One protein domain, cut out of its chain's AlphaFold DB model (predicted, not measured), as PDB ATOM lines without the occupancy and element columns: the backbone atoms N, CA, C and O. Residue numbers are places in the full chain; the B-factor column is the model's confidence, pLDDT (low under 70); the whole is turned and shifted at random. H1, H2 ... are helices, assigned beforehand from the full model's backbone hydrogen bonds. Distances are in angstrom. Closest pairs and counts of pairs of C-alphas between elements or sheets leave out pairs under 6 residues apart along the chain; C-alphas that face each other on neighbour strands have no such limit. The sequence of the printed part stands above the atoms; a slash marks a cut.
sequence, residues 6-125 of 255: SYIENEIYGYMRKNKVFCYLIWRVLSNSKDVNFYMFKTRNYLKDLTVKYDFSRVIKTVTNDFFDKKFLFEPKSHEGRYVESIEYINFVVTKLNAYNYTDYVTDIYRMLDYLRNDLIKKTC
ATOM      1  N   SER A   6     -36.288-121.158  -5.741       73.62
ATOM      2  CA  SER A   6     -36.971-121.408  -7.014       73.62
ATOM      3  C   SER A   6     -36.166-120.968  -8.243       73.62
ATOM      4  O   SER A   6     -36.325-121.546  -9.317       73.62
ATOM      5  N   TYR A   7     -35.277-119.977  -8.116       82.31
ATOM      6  CA  TYR A   7     -34.377-119.581  -9.200       82.31
ATOM      7  C   TYR A   7     -33.295-120.641  -9.425       82.31
ATOM      8  O   TYR A   7     -33.047-121.024 -10.563       82.31
ATOM      9  N   ILE A   8     -32.669-121.147  -8.357       84.69
ATOM     10  CA  ILE A   8     -31.616-122.170  -8.474       84.69
ATOM     11  C   ILE A   8     -32.167-123.435  -9.132       84.69
ATOM     12  O   ILE A   8     -31.563-123.957 -10.070       84.69
ATOM     13  N   GLU A   9     -33.341-123.881  -8.703       82.75
ATOM     14  CA  GLU A   9     -33.977-125.069  -9.260       82.75
ATOM     15  C   GLU A   9     -34.320-124.899 -10.752       82.75
ATOM     16  O   GLU A   9     -33.918-125.706 -11.596       82.75
ATOM     17  N   ASN A  10     -34.985-123.803 -11.116       85.25
ATOM     18  CA  ASN A  10     -35.458-123.618 -12.488       85.25
ATOM     19  C   ASN A  10     -34.343-123.205 -13.460       85.25
ATOM     20  O   ASN A  10     -34.223-123.759 -14.556       85.25
ATOM     21  N   GLU A  11     -33.501-122.246 -13.074       88.81
ATOM     22  CA  GLU A  11     -32.544-121.615 -13.987       88.81
ATOM     23  C   GLU A  11     -31.178-122.297 -13.998       88.81
ATOM     24  O   GLU A  11     -30.529-122.334 -15.051       88.81
ATOM     25  N   ILE A  12     -30.726-122.833 -12.859       91.69
ATOM     26  CA  ILE A  12     -29.429-123.510 -12.760       91.69
ATOM     27  C   ILE A  12     -29.602-125.006 -12.995       91.69
ATOM     28  O   ILE A  12     -29.045-125.523 -13.966       91.69
ATOM     29  N   TYR A  13     -30.388-125.703 -12.170       93.12
ATOM     30  CA  TYR A  13     -30.552-127.157 -12.301       93.12
ATOM     31  C   TYR A  13     -31.269-127.519 -13.603       93.12
ATOM     32  O   TYR A  13     -30.786-128.370 -14.354       93.12
ATOM     33  N   GLY A  14     -32.320-126.780 -13.969       92.50
ATOM     34  CA  GLY A  14     -32.954-126.917 -15.282       92.50
ATOM     35  C   GLY A  14     -31.981-126.738 -16.458       92.50
ATOM     36  O   GLY A  14     -32.096-127.431 -17.473       92.50
ATOM     37  N   TYR A  15     -30.976-125.863 -16.325       92.38
ATOM     38  CA  TYR A  15     -29.944-125.678 -17.348       92.38
ATOM     39  C   TYR A  15     -28.887-126.792 -17.334       92.38
ATOM     40  O   TYR A  15     -28.498-127.252 -18.406       92.38
ATOM     41  N   MET A  16     -28.468-127.290 -16.162       93.69
ATOM     42  CA  MET A  16     -27.574-128.458 -16.048       93.69
ATOM     43  C   MET A  16     -28.181-129.701 -16.702       93.69
ATOM     44  O   MET A  16     -27.497-130.411 -17.441       93.69
ATOM     45  N   ARG A  17     -29.482-129.929 -16.502       93.06
ATOM     46  CA  ARG A  17     -30.195-131.063 -17.102       93.06
ATOM     47  C   ARG A  17     -30.195-131.025 -18.631       93.06
ATOM     48  O   ARG A  17     -30.160-132.065 -19.274       93.06
ATOM     49  N   LYS A  18     -30.230-129.833 -19.233       92.12
ATOM     50  CA  LYS A  18     -30.305-129.662 -20.697       92.12
ATOM     51  C   LYS A  18     -28.938-129.499 -21.361       92.12
ATOM     52  O   LYS A  18     -28.766-129.881 -22.514       92.12
ATOM     53  N   ASN A  19     -27.966-128.908 -20.667       92.12
ATOM     54  CA  ASN A  19     -26.669-128.555 -21.234       92.12
ATOM     55  C   ASN A  19     -25.550-129.427 -20.643       92.12
ATOM     56  O   ASN A  19     -25.055-129.165 -19.545       92.12
ATOM     57  N   LYS A  20     -25.107-130.427 -21.417       92.69
ATOM     58  CA  LYS A  20     -24.037-131.367 -21.037       92.69
ATOM     59  C   LYS A  20     -22.726-130.676 -20.666       92.69
ATOM     60  O   LYS A  20     -22.103-131.043 -19.677       92.69
ATOM     61  N   VAL A  21     -22.325-129.652 -21.427       91.81
ATOM     62  CA  VAL A  21     -21.084-128.897 -21.178       91.81
ATOM     63  C   VAL A  21     -21.155-128.182 -19.837       91.81
ATOM     64  O   VAL A  21     -20.216-128.264 -19.050       91.81
ATOM     65  N   PHE A  22     -22.274-127.515 -19.548       93.19
ATOM     66  CA  PHE A  22     -22.458-126.841 -18.269       93.19
ATOM     67  C   PHE A  22     -22.524-127.834 -17.109       93.19
ATOM     68  O   PHE A  22     -21.836-127.634 -16.114       93.19
ATOM     69  N   CYS A  23     -23.281-128.925 -17.250       94.12
ATOM     70  CA  CYS A  23     -23.346-129.972 -16.233       94.12
ATOM     71  C   CYS A  23     -21.957-130.523 -15.899       94.12
ATOM     72  O   CYS A  23     -21.591-130.631 -14.731       94.12
ATOM     73  N   TYR A  24     -21.166-130.830 -16.927       93.06
ATOM     74  CA  TYR A  24     -19.822-131.362 -16.754       93.06
ATOM     75  C   TYR A  24     -18.868-130.329 -16.144       93.06
ATOM     76  O   TYR A  24     -18.015-130.674 -15.330       93.06
ATOM     77  N   LEU A  25     -19.031-129.049 -16.490       93.69
ATOM     78  CA  LEU A  25     -18.263-127.959 -15.900       93.69
ATOM     79  C   LEU A  25     -18.540-127.832 -14.400       93.69
ATOM     80  O   LEU A  25     -17.588-127.774 -13.624       93.69
ATOM     81  N   ILE A  26     -19.817-127.816 -13.997       94.19
ATOM     82  CA  ILE A  26     -20.208-127.776 -12.581       94.19
ATOM     83  C   ILE A  26     -19.611-128.967 -11.844       94.19
ATOM     84  O   ILE A  26     -18.929-128.781 -10.841       94.19
ATOM     85  N   TRP A  27     -19.794-130.173 -12.379       92.94
ATOM     86  CA  TRP A  27     -19.243-131.382 -11.785       92.94
ATOM     87  C   TRP A  27     -17.723-131.291 -11.589       92.94
ATOM     88  O   TRP A  27     -17.230-131.583 -10.504       92.94
ATOM     89  N   ARG A  28     -16.974-130.811 -12.595       91.38
ATOM     90  CA  ARG A  28     -15.513-130.650 -12.485       91.38
ATOM     91  C   ARG A  28     -15.132-129.674 -11.383       91.38
ATOM     92  O   ARG A  28     -14.231-129.974 -10.607       91.38
ATOM     93  N   VAL A  29     -15.819-128.536 -11.313       93.88
ATOM     94  CA  VAL A  29     -15.577-127.541 -10.264       93.88
ATOM     95  C   VAL A  29     -15.839-128.162  -8.894       93.88
ATOM     96  O   VAL A  29     -14.976-128.076  -8.035       93.88
ATOM     97  N   LEU A  30     -16.971-128.847  -8.703       92.12
ATOM     98  CA  LEU A  30     -17.331-129.476  -7.425       92.12
ATOM     99  C   LEU A  30     -16.386-130.619  -7.026       92.12
ATOM    100  O   LEU A  30     -16.090-130.773  -5.845       92.12
ATOM    101  N   SER A  31     -15.864-131.378  -7.994       88.38
ATOM    102  CA  SER A  31     -14.921-132.479  -7.744       88.38
ATOM    103  C   SER A  31     -13.534-132.022  -7.269       88.38
ATOM    104  O   SER A  31     -12.740-132.841  -6.809       88.38
ATOM    105  N   ASN A  32     -13.220-130.725  -7.370       88.19
ATOM    106  CA  ASN A  32     -11.912-130.181  -7.028       88.19
ATOM    107  C   ASN A  32     -12.049-128.976  -6.096       88.19
ATOM    108  O   ASN A  32     -12.410-127.873  -6.507       88.19
ATOM    109  N   SER A  33     -11.664-129.153  -4.832       86.56
ATOM    110  CA  SER A  33     -11.750-128.097  -3.818       86.56
ATOM    111  C   SER A  33     -10.983-126.823  -4.188       86.56
ATOM    112  O   SER A  33     -11.399-125.728  -3.805       86.56
ATOM    113  N   LYS A  34      -9.896-126.925  -4.967       88.56
ATOM    114  CA  LYS A  34      -9.164-125.750  -5.467       88.56
ATOM    115  C   LYS A  34      -9.998-124.951  -6.462       88.56
ATOM    116  O   LYS A  34      -9.996-123.724  -6.397       88.56
ATOM    117  N   ASP A  35     -10.724-125.632  -7.344       90.94
ATOM    118  CA  ASP A  35     -11.586-124.979  -8.325       90.94
ATOM    119  C   ASP A  35     -12.792-124.333  -7.639       90.94
ATOM    120  O   ASP A  35     -13.087-123.171  -7.921       90.94
ATOM    121  N   VAL A  36     -13.434-125.012  -6.679       91.88
ATOM    122  CA  VAL A  36     -14.521-124.404  -5.884       91.88
ATOM    123  C   VAL A  36     -14.053-123.111  -5.217       91.88
ATOM    124  O   VAL A  36     -14.671-122.062  -5.402       91.88
ATOM    125  N   ASN A  37     -12.932-123.157  -4.493       90.75
ATOM    126  CA  ASN A  37     -12.363-121.981  -3.835       90.75
ATOM    127  C   ASN A  37     -12.071-120.848  -4.824       90.75
ATOM    128  O   ASN A  37     -12.439-119.697  -4.583       90.75
ATOM    129  N   PHE A  38     -11.442-121.177  -5.954       91.25
ATOM    130  CA  PHE A  38     -11.120-120.208  -6.992       91.25
ATOM    131  C   PHE A  38     -12.377-119.527  -7.544       91.25
ATOM    132  O   PHE A  38     -12.425-118.299  -7.625       91.25
ATOM    133  N   TYR A  39     -13.412-120.291  -7.903       92.00
ATOM    134  CA  TYR A  39     -14.629-119.723  -8.488       92.00
ATOM    135  C   TYR A  39     -15.497-118.993  -7.466       92.00
ATOM    136  O   TYR A  39     -16.094-117.977  -7.821       92.00
ATOM    137  N   MET A  40     -15.510-119.412  -6.199       91.31
ATOM    138  CA  MET A  40     -16.110-118.621  -5.121       91.31
ATOM    139  C   MET A  40     -15.399-117.276  -4.961       91.31
ATOM    140  O   MET A  40     -16.049-116.233  -4.982       91.31
ATOM    141  N   PHE A  41     -14.064-117.271  -4.888       88.75
ATOM    142  CA  PHE A  41     -13.273-116.040  -4.808       88.75
ATOM    143  C   PHE A  41     -13.503-115.127  -6.019       88.75
ATOM    144  O   PHE A  41     -13.749-113.930  -5.872       88.75
ATOM    145  N   LYS A  42     -13.483-115.690  -7.231       88.06
ATOM    146  CA  LYS A  42     -13.733-114.946  -8.470       88.06
ATOM    147  C   LYS A  42     -15.123-114.312  -8.481       88.06
ATOM    148  O   LYS A  42     -15.264-113.158  -8.879       88.06
ATOM    149  N   THR A  43     -16.125-115.044  -8.005       90.06
ATOM    150  CA  THR A  43     -17.505-114.560  -7.897       90.06
ATOM    151  C   THR A  43     -17.623-113.426  -6.880       90.06
ATOM    152  O   THR A  43     -18.241-112.407  -7.177       90.06
ATOM    153  N   ARG A  44     -16.984-113.548  -5.709       87.81
ATOM    154  CA  ARG A  44     -16.951-112.480  -4.696       87.81
ATOM    155  C   ARG A  44     -16.326-111.201  -5.253       87.81
ATOM    156  O   ARG A  44     -16.948-110.148  -5.178       87.81
ATOM    157  N   ASN A  45     -15.173-111.305  -5.918       86.12
ATOM    158  CA  ASN A  45     -14.532-110.159  -6.573       86.12
ATOM    159  C   ASN A  45     -15.410-109.534  -7.660       86.12
ATOM    160  O   ASN A  45     -15.515-108.313  -7.739       86.12
ATOM    161  N   TYR A  46     -16.068-110.361  -8.478       84.44
ATOM    162  CA  TYR A  46     -17.010-109.890  -9.495       84.44
ATOM    163  C   TYR A  46     -18.157-109.073  -8.878       84.44
ATOM    164  O   TYR A  46     -18.548-108.041  -9.417       84.44
ATOM    165  N   LEU A  47     -18.644-109.499  -7.711       85.88
ATOM    166  CA  LEU A  47     -19.694-108.822  -6.947       85.88
ATOM    167  C   LEU A  47     -19.173-107.718  -6.011       85.88
ATOM    168  O   LEU A  47     -19.977-107.109  -5.307       85.88
ATOM    169  N   LYS A  48     -17.859-107.443  -6.008       86.75
ATOM    170  CA  LYS A  48     -17.181-106.504  -5.094       86.75
ATOM    171  C   LYS A  48     -17.425-106.808  -3.607       86.75
ATOM    172  O   LYS A  48     -17.468-105.900  -2.780       86.75
ATOM    173  N   ASP A  49     -17.586-108.082  -3.270       82.88
ATOM    174  CA  ASP A  49     -17.669-108.549  -1.889       82.88
ATOM    175  C   ASP A  49     -16.253-108.640  -1.298       82.88
ATOM    176  O   ASP A  49     -15.446-109.464  -1.729       82.88
ATOM    177  N   LEU A  50     -15.951-107.759  -0.339       77.75
ATOM    178  CA  LEU A  50     -14.641-107.642   0.318       77.75
ATOM    179  C   LEU A  50     -14.576-108.384   1.662       77.75
ATOM    180  O   LEU A  50     -13.634-108.186   2.431       77.75
ATOM    181  N   THR A  51     -15.575-109.211   1.983       82.06
ATOM    182  CA  THR A  51     -15.575-109.969   3.237       82.06
ATOM    183  C   THR A  51     -14.444-110.999   3.263       82.06
ATOM    184  O   THR A  51     -14.257-111.793   2.337       82.06
ATOM    185  N   VAL A  52     -13.669-110.996   4.353       77.25
ATOM    186  CA  VAL A  52     -12.623-111.997   4.581       77.25
ATOM    187  C   VAL A  52     -13.289-113.285   5.045       77.25
ATOM    188  O   VAL A  52     -13.957-113.315   6.076       77.25
ATOM    189  N   LYS A  53     -13.103-114.354   4.275       82.81
ATOM    190  CA  LYS A  53     -13.702-115.665   4.531       82.81
ATOM    191  C   LYS A  53     -12.636-116.749   4.515       82.81
ATOM    192  O   LYS A  53     -11.635-116.638   3.808       82.81
ATOM    193  N   TYR A  54     -12.860-117.797   5.299       84.06
ATOM    194  CA  TYR A  54     -11.999-118.969   5.303       84.06
ATOM    195  C   TYR A  54     -12.085-119.724   3.975       84.06
ATOM    196  O   TYR A  54     -13.058-119.619   3.223       84.06
ATOM    197  N   ASP A  55     -11.045-120.511   3.713       85.44
ATOM    198  CA  ASP A  55     -11.022-121.475   2.621       85.44
ATOM    199  C   ASP A  55     -12.221-122.429   2.732       85.44
ATOM    200  O   ASP A  55     -12.463-123.028   3.785       85.44
ATOM    201  N   PHE A  56     -12.970-122.577   1.642       88.56
ATOM    202  CA  PHE A  56     -14.181-123.386   1.599       88.56
ATOM    203  C   PHE A  56     -13.909-124.844   1.965       88.56
ATOM    204  O   PHE A  56     -14.698-125.449   2.679       88.56
ATOM    205  N   SER A  57     -12.764-125.402   1.564       87.19
ATOM    206  CA  SER A  57     -12.392-126.775   1.921       87.19
ATOM    207  C   SER A  57     -12.218-126.953   3.429       87.19
ATOM    208  O   SER A  57     -12.556-128.007   3.965       87.19
ATOM    209  N   ARG A  58     -11.742-125.914   4.131       88.00
ATOM    210  CA  ARG A  58     -11.645-125.919   5.593       88.00
ATOM    211  C   ARG A  58     -13.031-125.874   6.227       88.00
ATOM    212  O   ARG A  58     -13.279-126.641   7.147       88.00
ATOM    213  N   VAL A  59     -13.920-125.025   5.714       90.00
ATOM    214  CA  VAL A  59     -15.302-124.912   6.209       90.00
ATOM    215  C   VAL A  59     -16.063-126.217   6.002       90.00
ATOM    216  O   VAL A  59     -16.670-126.709   6.947       90.00
ATOM    217  N   ILE A  60     -15.963-126.827   4.816       88.75
ATOM    218  CA  ILE A  60     -16.570-128.132   4.532       88.75
ATOM    219  C   ILE A  60     -16.098-129.175   5.538       88.75
ATOM    220  O   ILE A  60     -16.937-129.768   6.199       88.75
ATOM    221  N   LYS A  61     -14.785-129.312   5.761       88.25
ATOM    222  CA  LYS A  61     -14.240-130.241   6.767       88.25
ATOM    223  C   LYS A  61     -14.749-129.994   8.189       88.25
ATOM    224  O   LYS A  61     -14.745-130.913   8.994       88.25
ATOM    225  N   THR A  62     -15.126-128.762   8.525       88.44
ATOM    226  CA  THR A  62     -15.706-128.437   9.835       88.44
ATOM    227  C   THR A  62     -17.168-128.867   9.937       88.44
ATOM    228  O   THR A  62     -17.594-129.289  11.008       88.44
ATOM    229  N   VAL A  63     -17.935-128.765   8.848       87.88
ATOM    230  CA  VAL A  63     -19.378-129.068   8.847       87.88
ATOM    231  C   VAL A  63     -19.706-130.496   8.402       87.88
ATOM    232  O   VAL A  63     -20.837-130.946   8.594       87.88
ATOM    233  N   THR A  64     -18.747-131.213   7.811       85.25
ATOM    234  CA  THR A  64     -18.882-132.617   7.411       85.25
ATOM    235  C   THR A  64     -18.086-133.538   8.327       85.25
ATOM    236  O   THR A  64     -16.962-133.232   8.714       85.25
ATOM    237  N   ASN A  65     -18.651-134.702   8.630       77.06
ATOM    238  CA  ASN A  65     -18.008-135.770   9.378       77.06
ATOM    239  C   ASN A  65     -17.778-136.973   8.453       77.06
ATOM    240  O   ASN A  65     -18.711-137.719   8.160       77.06
ATOM    241  N   ASP A  66     -16.526-137.178   8.037       67.50
ATOM    242  CA  ASP A  66     -16.106-138.195   7.057       67.50
ATOM    243  C   ASP A  66     -16.504-139.646   7.410       67.50
ATOM    244  O   ASP A  66     -16.466-140.523   6.539       67.50
ATOM    245  N   PHE A  67     -16.873-139.917   8.670       57.94
ATOM    246  CA  PHE A  67     -17.340-141.228   9.135       57.94
ATOM    247  C   PHE A  67     -18.845-141.453   8.955       57.94
ATOM    248  O   PHE A  67     -19.251-142.564   8.623       57.94
ATOM    249  N   PHE A  68     -19.666-140.431   9.193       64.19
ATOM    250  CA  PHE A  68     -21.130-140.557   9.187       64.19
ATOM    251  C   PHE A  68     -21.775-140.008   7.917       64.19
ATOM    252  O   PHE A  68     -22.926-140.324   7.619       64.19
ATOM    253  N   ASP A  69     -21.045-139.187   7.171       79.00
ATOM    254  CA  ASP A  69     -21.580-138.521   6.001       79.00
ATOM    255  C   ASP A  69     -21.413-139.344   4.719       79.00
ATOM    256  O   ASP A  69     -20.477-140.129   4.541       79.00
ATOM    257  N   LYS A  70     -22.347-139.128   3.785       78.75
ATOM    258  CA  LYS A  70     -22.307-139.709   2.441       78.75
ATOM    259  C   LYS A  70     -20.998-139.314   1.752       78.75
ATOM    260  O   LYS A  70     -20.703-138.132   1.592       78.75
ATOM    261  N   LYS A  71     -20.244-140.311   1.286       79.62
ATOM    262  CA  LYS A  71     -19.037-140.087   0.483       79.62
ATOM    263  C   LYS A  71     -19.412-139.780  -0.964       79.62
ATOM    264  O   LYS A  71     -20.182-140.515  -1.579       79.62
ATOM    265  N   PHE A  72     -18.825-138.721  -1.508       82.38
ATOM    266  CA  PHE A  72     -18.951-138.342  -2.912       82.38
ATOM    267  C   PHE A  72     -17.615-138.590  -3.607       82.38
ATOM    268  O   PHE A  72     -16.627-137.923  -3.310       82.38
ATOM    269  N   LEU A  73     -17.578-139.588  -4.493       75.25
ATOM    270  CA  LEU A  73     -16.350-140.036  -5.161       75.25
ATOM    271  C   LEU A  73     -16.157-139.422  -6.554       75.25
ATOM    272  O   LEU A  73     -15.056-139.505  -7.083       75.25
ATOM    273  N   PHE A  74     -17.192-138.779  -7.117       79.31
ATOM    274  CA  PHE A  74     -17.162-138.125  -8.433       79.31
ATOM    275  C   PHE A  74     -16.478-139.003  -9.497       79.31
ATOM    276  O   PHE A  74     -15.475-138.629 -10.106       79.31
ATOM    277  N   GLU A  75     -17.012-140.205  -9.699       83.00
ATOM    278  CA  GLU A  75     -16.492-141.176 -10.669       83.00
ATOM    279  C   GLU A  75     -16.998-140.896 -12.099       83.00
ATOM    280  O   GLU A  75     -18.005-140.195 -12.270       83.00
ATOM    281  N   PRO A  76     -16.334-141.442 -13.141       79.50
ATOM    282  CA  PRO A  76     -16.848-141.432 -14.508       79.50
ATOM    283  C   PRO A  76     -18.272-141.991 -14.581       79.50
ATOM    284  O   PRO A  76     -18.533-143.122 -14.172       79.50
ATOM    285  N   LYS A  77     -19.204-141.171 -15.068       83.12
ATOM    286  CA  LYS A  77     -20.642-141.461 -15.129       83.12
ATOM    287  C   LYS A  77     -21.273-140.785 -16.342       83.12
ATOM    288  O   LYS A  77     -20.759-139.781 -16.848       83.12
ATOM    289  N   SER A  78     -22.454-141.269 -16.723       88.25
ATOM    290  CA  SER A  78     -23.311-140.633 -17.725       88.25
ATOM    291  C   SER A  78     -23.689-139.199 -17.332       88.25
ATOM    292  O   SER A  78     -23.617-138.803 -16.165       88.25
ATOM    293  N   HIS A  79     -24.143-138.410 -18.310       89.81
ATOM    294  CA  HIS A  79     -24.619-137.044 -18.065       89.81
ATOM    295  C   HIS A  79     -25.709-136.982 -16.986       89.81
ATOM    296  O   HIS A  79     -25.579-136.181 -16.063       89.81
ATOM    297  N   GLU A  80     -26.726-137.845 -17.054       89.81
ATOM    298  CA  GLU A  80     -27.796-137.879 -16.047       89.81
ATOM    299  C   GLU A  80     -27.241-138.227 -14.659       89.81
ATOM    300  O   GLU A  80     -27.565-137.564 -13.676       89.81
ATOM    301  N   GLY A  81     -26.322-139.197 -14.579       89.50
ATOM    302  CA  GLY A  81     -25.665-139.549 -13.319       89.50
ATOM    303  C   GLY A  81     -24.892-138.376 -12.708       89.50
ATOM    304  O   GLY A  81     -24.987-138.131 -11.508       89.50
ATOM    305  N   ARG A  82     -24.175-137.603 -13.534       90.25
ATOM    306  CA  ARG A  82     -23.435-136.399 -13.109       90.25
ATOM    307  C   ARG A  82     -24.360-135.273 -12.668       90.25
ATOM    308  O   ARG A  82     -24.046-134.569 -11.710       90.25
ATOM    309  N   TYR A  83     -25.472-135.092 -13.374       92.38
ATOM    310  CA  TYR A  83     -26.497-134.110 -13.038       92.38
ATOM    311  C   TYR A  83     -27.074-134.385 -11.646       92.38
ATOM    312  O   TYR A  83     -27.024-133.502 -10.786       92.38
ATOM    313  N   VAL A  84     -27.528-135.619 -11.407       91.62
ATOM    314  CA  VAL A  84     -28.084-136.042 -10.116       91.62
ATOM    315  C   VAL A  84     -27.038-135.919  -9.007       91.62
ATOM    316  O   VAL A  84     -27.286-135.240  -8.014       91.62
ATOM    317  N   GLU A  85     -25.839-136.480  -9.197       91.56
ATOM    318  CA  GLU A  85     -24.764-136.446  -8.192       91.56
ATOM    319  C   GLU A  85     -24.364-135.014  -7.807       91.56
ATOM    320  O   GLU A  85     -24.165-134.718  -6.629       91.56
ATOM    321  N   SER A  86     -24.290-134.101  -8.782       92.88
ATOM    322  CA  SER A  86     -23.944-132.698  -8.519       92.88
ATOM    323  C   SER A  86     -25.008-132.001  -7.669       92.88
ATOM    324  O   SER A  86     -24.662-131.260  -6.751       92.88
ATOM    325  N   ILE A  87     -26.295-132.237  -7.945       92.31
ATOM    326  CA  ILE A  87     -27.395-131.661  -7.157       92.31
ATOM    327  C   ILE A  87     -27.412-132.247  -5.750       92.31
ATOM    328  O   ILE A  87     -27.519-131.500  -4.780       92.31
ATOM    329  N   GLU A  88     -27.269-133.566  -5.627       92.19
ATOM    330  CA  GLU A  88     -27.190-134.231  -4.329       92.19
ATOM    331  C   GLU A  88     -26.035-133.681  -3.490       92.19
ATOM    332  O   GLU A  88     -26.225-133.393  -2.309       92.19
ATOM    333  N   TYR A  89     -24.862-133.482  -4.099       92.19
ATOM    334  CA  TYR A  89     -23.708-132.895  -3.425       92.19
ATOM    335  C   TYR A  89     -23.983-131.460  -2.966       92.19
ATOM    336  O   TYR A  89     -23.740-131.130  -1.805       92.19
ATOM    337  N   ILE A  90     -24.527-130.610  -3.846       92.62
ATOM    338  CA  ILE A  90     -24.855-129.219  -3.506       92.62
ATOM    339  C   ILE A  90     -25.860-129.175  -2.350       92.62
ATOM    340  O   ILE A  90     -25.638-128.456  -1.377       92.62
ATOM    341  N   ASN A  91     -26.938-129.959  -2.420       91.75
ATOM    342  CA  ASN A  91     -27.969-129.996  -1.383       91.75
ATOM    343  C   ASN A  91     -27.423-130.516  -0.050       91.75
ATOM    344  O   ASN A  91     -27.731-129.950   1.002       91.75
ATOM    345  N   PHE A  92     -26.584-131.554  -0.088       92.00
ATOM    346  CA  PHE A  92     -25.902-132.075   1.093       92.00
ATOM    347  C   PHE A  92     -25.050-130.986   1.761       92.00
ATOM    348  O   PHE A  92     -25.227-130.695   2.945       92.00
ATOM    349  N   VAL A  93     -24.188-130.323   0.987       91.62
ATOM    350  CA  VAL A  93     -23.315-129.252   1.475       91.62
ATOM    351  C   VAL A  93     -24.116-128.081   2.045       91.62
ATOM    352  O   VAL A  93     -23.827-127.617   3.145       91.62
ATOM    353  N   VAL A  94     -25.144-127.614   1.332       92.06
ATOM    354  CA  VAL A  94     -25.994-126.501   1.783       92.06
ATOM    355  C   VAL A  94     -26.693-126.838   3.098       92.06
ATOM    356  O   VAL A  94     -26.729-126.007   4.004       92.06
ATOM    357  N   THR A  95     -27.207-128.061   3.230       91.75
ATOM    358  CA  THR A  95     -27.872-128.519   4.457       91.75
ATOM    359  C   THR A  95     -26.911-128.481   5.643       91.75
ATOM    360  O   THR A  95     -27.255-127.941   6.694       91.75
ATOM    361  N   LYS A  96     -25.684-128.987   5.465       92.38
ATOM    362  CA  LYS A  96     -24.647-128.951   6.505       92.38
ATOM    363  C   LYS A  96     -24.264-127.522   6.875       92.38
ATOM    364  O   LYS A  96     -24.255-127.184   8.050       92.38
ATOM    365  N   LEU A  97     -24.016-126.654   5.897       92.75
ATOM    366  CA  LEU A  97     -23.664-125.258   6.167       92.75
ATOM    367  C   LEU A  97     -24.766-124.522   6.939       92.75
ATOM    368  O   LEU A  97     -24.463-123.825   7.904       92.75
ATOM    369  N   ASN A  98     -26.035-124.715   6.568       92.06
ATOM    370  CA  ASN A  98     -27.164-124.119   7.285       92.06
ATOM    371  C   ASN A  98     -27.275-124.632   8.725       92.06
ATOM    372  O   ASN A  98     -27.467-123.826   9.630       92.06
ATOM    373  N   ALA A  99     -27.095-125.936   8.959       91.06
ATOM    374  CA  ALA A  99     -27.139-126.515  10.305       91.06
ATOM    375  C   ALA A  99     -26.069-125.931  11.250       91.06
ATOM    376  O   ALA A  99     -26.280-125.868  12.458       91.06
ATOM    377  N   TYR A 100     -24.945-125.465  10.697       91.56
ATOM    378  CA  TYR A 100     -23.852-124.819  11.428       91.56
ATOM    379  C   TYR A 100     -23.855-123.281  11.302       91.56
ATOM    380  O   TYR A 100     -22.876-122.633  11.667       91.56
ATOM    381  N   ASN A 101     -24.940-122.679  10.802       91.00
ATOM    382  CA  ASN A 101     -25.112-121.229  10.624       91.00
ATOM    383  C   ASN A 101     -24.110-120.539   9.666       91.00
ATOM    384  O   ASN A 101     -23.941-119.321   9.717       91.00
ATOM    385  N   TYR A 102     -23.512-121.269   8.720       91.75
ATOM    386  CA  TYR A 102     -22.643-120.740   7.651       91.75
ATOM    387  C   TYR A 102     -23.443-120.261   6.418       91.75
ATOM    388  O   TYR A 102     -23.169-120.635   5.272       91.75
ATOM    389  N   THR A 103     -24.476-119.446   6.644       88.06
ATOM    390  CA  THR A 103     -25.433-118.992   5.605       88.06
ATOM    391  C   THR A 103     -24.792-118.142   4.500       88.06
ATOM    392  O   THR A 103     -25.248-118.104   3.351       88.06
ATOM    393  N   ASP A 104     -23.688-117.479   4.816       88.88
ATOM    394  CA  ASP A 104     -22.913-116.671   3.890       88.88
ATOM    395  C   ASP A 104     -22.179-117.542   2.848       88.88
ATOM    396  O   ASP A 104     -22.117-117.163   1.677       88.88
ATOM    397  N   TYR A 105     -21.701-118.735   3.223       90.50
ATOM    398  CA  TYR A 105     -21.124-119.707   2.282       90.50
ATOM    399  C   TYR A 105     -22.188-120.361   1.404       90.50
ATOM    400  O   TYR A 105     -21.936-120.605   0.225       90.50
ATOM    401  N   VAL A 106     -23.396-120.591   1.929       91.06
ATOM    402  CA  VAL A 106     -24.541-121.041   1.115       91.06
ATOM    403  C   VAL A 106     -24.838-120.026   0.013       91.06
ATOM    404  O   VAL A 106     -24.972-120.380  -1.160       91.06
ATOM    405  N   THR A 107     -24.857-118.743   0.374       89.44
ATOM    406  CA  THR A 107     -25.043-117.654  -0.589       89.44
ATOM    407  C   THR A 107     -23.933-117.638  -1.646       89.44
ATOM    408  O   THR A 107     -24.215-117.439  -2.830       89.44
ATOM    409  N   ASP A 108     -22.683-117.889  -1.255       90.19
ATOM    410  CA  ASP A 108     -21.552-117.944  -2.186       90.19
ATOM    411  C   ASP A 108     -21.616-119.133  -3.147       90.19
ATOM    412  O   ASP A 108     -21.278-118.967  -4.318       90.19
ATOM    413  N   ILE A 109     -22.094-120.304  -2.705       92.56
ATOM    414  CA  ILE A 109     -22.330-121.458  -3.590       92.56
ATOM    415  C   ILE A 109     -23.315-121.070  -4.692       92.56
ATOM    416  O   ILE A 109     -23.025-121.247  -5.874       92.56
ATOM    417  N   TYR A 110     -24.461-120.501  -4.324       92.12
ATOM    418  CA  TYR A 110     -25.487-120.114  -5.292       92.12
ATOM    419  C   TYR A 110     -25.003-119.042  -6.264       92.12
ATOM    420  O   TYR A 110     -25.192-119.174  -7.474       92.12
ATOM    421  N   ARG A 111     -24.293-118.029  -5.762       91.44
ATOM    422  CA  ARG A 111     -23.669-117.007  -6.609       91.44
ATOM    423  C   ARG A 111     -22.624-117.605  -7.544       91.44
ATOM    424  O   ARG A 111     -22.560-117.203  -8.701       91.44
ATOM    425  N   MET A 112     -21.821-118.561  -7.075       94.44
ATOM    426  CA  MET A 112     -20.826-119.245  -7.902       94.44
ATOM    427  C   MET A 112     -21.501-120.011  -9.042       94.44
ATOM    428  O   MET A 112     -21.081-119.885 -10.188       94.44
ATOM    429  N   LEU A 113     -22.561-120.773  -8.759       94.75
ATOM    430  CA  LEU A 113     -23.307-121.501  -9.791       94.75
ATOM    431  C   LEU A 113     -23.889-120.553 -10.848       94.75
ATOM    432  O   LEU A 113     -23.796-120.823 -12.049       94.75
ATOM    433  N   ASP A 114     -24.439-119.421 -10.409       91.94
ATOM    434  CA  ASP A 114     -24.956-118.398 -11.311       91.94
ATOM    435  C   ASP A 114     -23.854-117.753 -12.158       91.94
ATOM    436  O   ASP A 114     -23.990-117.669 -13.380       91.94
ATOM    437  N   TYR A 115     -22.723-117.402 -11.545       92.44
ATOM    438  CA  TYR A 115     -21.546-116.878 -12.236       92.44
ATOM    439  C   TYR A 115     -21.035-117.854 -13.306       92.44
ATOM    440  O   TYR A 115     -20.775-117.468 -14.450       92.44
ATOM    441  N   LEU A 116     -20.932-119.145 -12.975       93.00
ATOM    442  CA  LEU A 116     -20.502-120.176 -13.922       93.00
ATOM    443  C   LEU A 116     -21.457-120.270 -15.122       93.00
ATOM    444  O   LEU A 116     -21.014-120.434 -16.261       93.00
ATOM    445  N   ARG A 117     -22.764-120.113 -14.907       91.25
ATOM    446  CA  ARG A 117     -23.750-120.099 -15.994       91.25
ATOM    447  C   ARG A 117     -23.676-118.816 -16.823       91.25
ATOM    448  O   ARG A 117     -23.556-118.872 -18.048       91.25
ATOM    449  N   ASN A 118     -23.822-117.668 -16.175       89.06
ATOM    450  CA  ASN A 118     -24.113-116.401 -16.838       89.06
ATOM    451  C   ASN A 118     -22.856-115.683 -17.325       89.06
ATOM    452  O   ASN A 118     -22.887-115.077 -18.396       89.06
ATOM    453  N   ASP A 119     -21.746-115.780 -16.602       86.81
ATOM    454  CA  ASP A 119     -20.503-115.103 -16.962       86.81
ATOM    455  C   ASP A 119     -19.513-116.054 -17.621       86.81
ATOM    456  O   ASP A 119     -18.990-115.746 -18.697       86.81
ATOM    457  N   LEU A 120     -19.283-117.238 -17.048       86.44
ATOM    458  CA  LEU A 120     -18.348-118.179 -17.657       86.44
ATOM    459  C   LEU A 120     -18.935-118.771 -18.947       86.44
ATOM    460  O   LEU A 120     -18.415-118.486 -20.022       86.44
ATOM    461  N   ILE A 121     -20.046-119.514 -18.884       86.06
ATOM    462  CA  ILE A 121     -20.610-120.176 -20.073       86.06
ATOM    463  C   ILE A 121     -21.205-119.182 -21.081       86.06
ATOM    464  O   ILE A 121     -20.829-119.203 -22.252       86.06
ATOM    465  N   LYS A 122     -22.134-118.309 -20.670       82.19
ATOM    466  CA  LYS A 122     -22.876-117.459 -21.625       82.19
ATOM    467  C   LYS A 122     -22.068-116.281 -22.191       82.19
ATOM    468  O   LYS A 122     -22.372-115.829 -23.302       82.19
ATOM    469  N   LYS A 123     -21.078-115.751 -21.460       78.12
ATOM    470  CA  LYS A 123     -20.275-114.590 -21.902       78.12
ATOM    471  C   LYS A 123     -18.851-114.969 -22.310       78.12
ATOM    472  O   LYS A 123     -18.434-114.599 -23.402       78.12
ATOM    473  N   THR A 124     -18.125-115.711 -21.476       70.50
ATOM    474  CA  THR A 124     -16.683-115.962 -21.667       70.50
ATOM    475  C   THR A 124     -16.417-117.114 -22.639       70.50
ATOM    476  O   THR A 124     -15.601-116.996 -23.548       70.50
ATOM    477  N   CYS A 125     -17.166-118.210 -22.527       69.56
ATOM    478  CA  CYS A 125     -17.065-119.375 -23.408       69.56
ATOM    479  C   CYS A 125     -17.731-119.168 -24.782       69.56
ATOM    480  O   CYS A 125     -17.912-120.132 -25.523       69.56
TER     481      CYS A 125
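This is residues 6 to 125 of the 255 residues of an uncharacterized protein of Proteus mirabilis (UniProt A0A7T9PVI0). Two long helices, H5 and H6, form a hairpin that spreads apart away from its link, and H1 and H2, meeting at a corner, fill the gap between the spread ends from opposite sides. H3 crosses H6 about perpendicular, on the side where H2 lies, and short H4 packs on the start of H3 and the last turns of H5, while residues 64 to 78 run back from H4 to the beginning of H5. The printed part has 120 residues with six named helices, H1 to H6 in chain order, and no named strand: the class is all helix. It is compact and rounded, with a radius of gyration of the C-alphas of 13.9 A and spans of 36 by 33 by 27 A.

H1, residues 6 to 18, and H2, residues 20 to 31, touch only at the corner by their link, the closest C-alphas being those of Met 16 and Cys 23, 4.5 A apart. H1 touches H5, residues 79 to 99, with residues 13 to 17 alone, at a shallow tilt of 26 degrees, opposite ways; the closest C-alphas are those of Arg 17 and Tyr 83, 6.3 A. With residues 8 to 12 alone H1 touches H6, residues 103 to 121, closest at the C-alphas of Ile 12 and Asp 114, 6.9 A. H2 touches residues 79 to 86 of H5 alone, at a steep tilt of 43 degrees, the same way; the closest C-alphas are those of Trp 27 and Ser 86, 5.9 A. H1, H2, H5 and H6 make a bundle, a group of four helices that touch one another. H3, residues 33 to 46, touches H6 with residues 39 to 44 alone, about perpendicular at 83 degrees, closest at the C-alphas of Met 40 and Met 112, 5.5 A. H4, residues 56 to 63, touches H5, closest at the C-alphas of Val 63 and Lys 96, 5.8 A; H4 and H2 are apart. H5 and H6 are a hairpin at a shallow tilt of 29 degrees, with the C-alphas of Val 94 and Val 106 closest, 5.7 A. In H2, H3, H4 and H5 every O i to N i+4 pair is within hydrogen-bond range; in H1 5 of 9 are, in H6 13 of 15.

H1 begins at C-alpha 6, (-36.971, -121.408, -7.014), and H3 is 19.8 A long. H5, 30.4 A, begins at C-alpha 79, (-24.619, -137.044, -18.065). H6, 26.2 A, has a kink of 31 degrees near residue 115 and ends at C-alpha 121, (-20.610, -120.176, -20.073).

The C-alphas farthest apart, of Phe 67 and Lys 123, are 41.0 A apart. The printed part has no cut; the link from H4 to H5 is long. Residues 66 to 68 and residue 125 have pLDDT under 70.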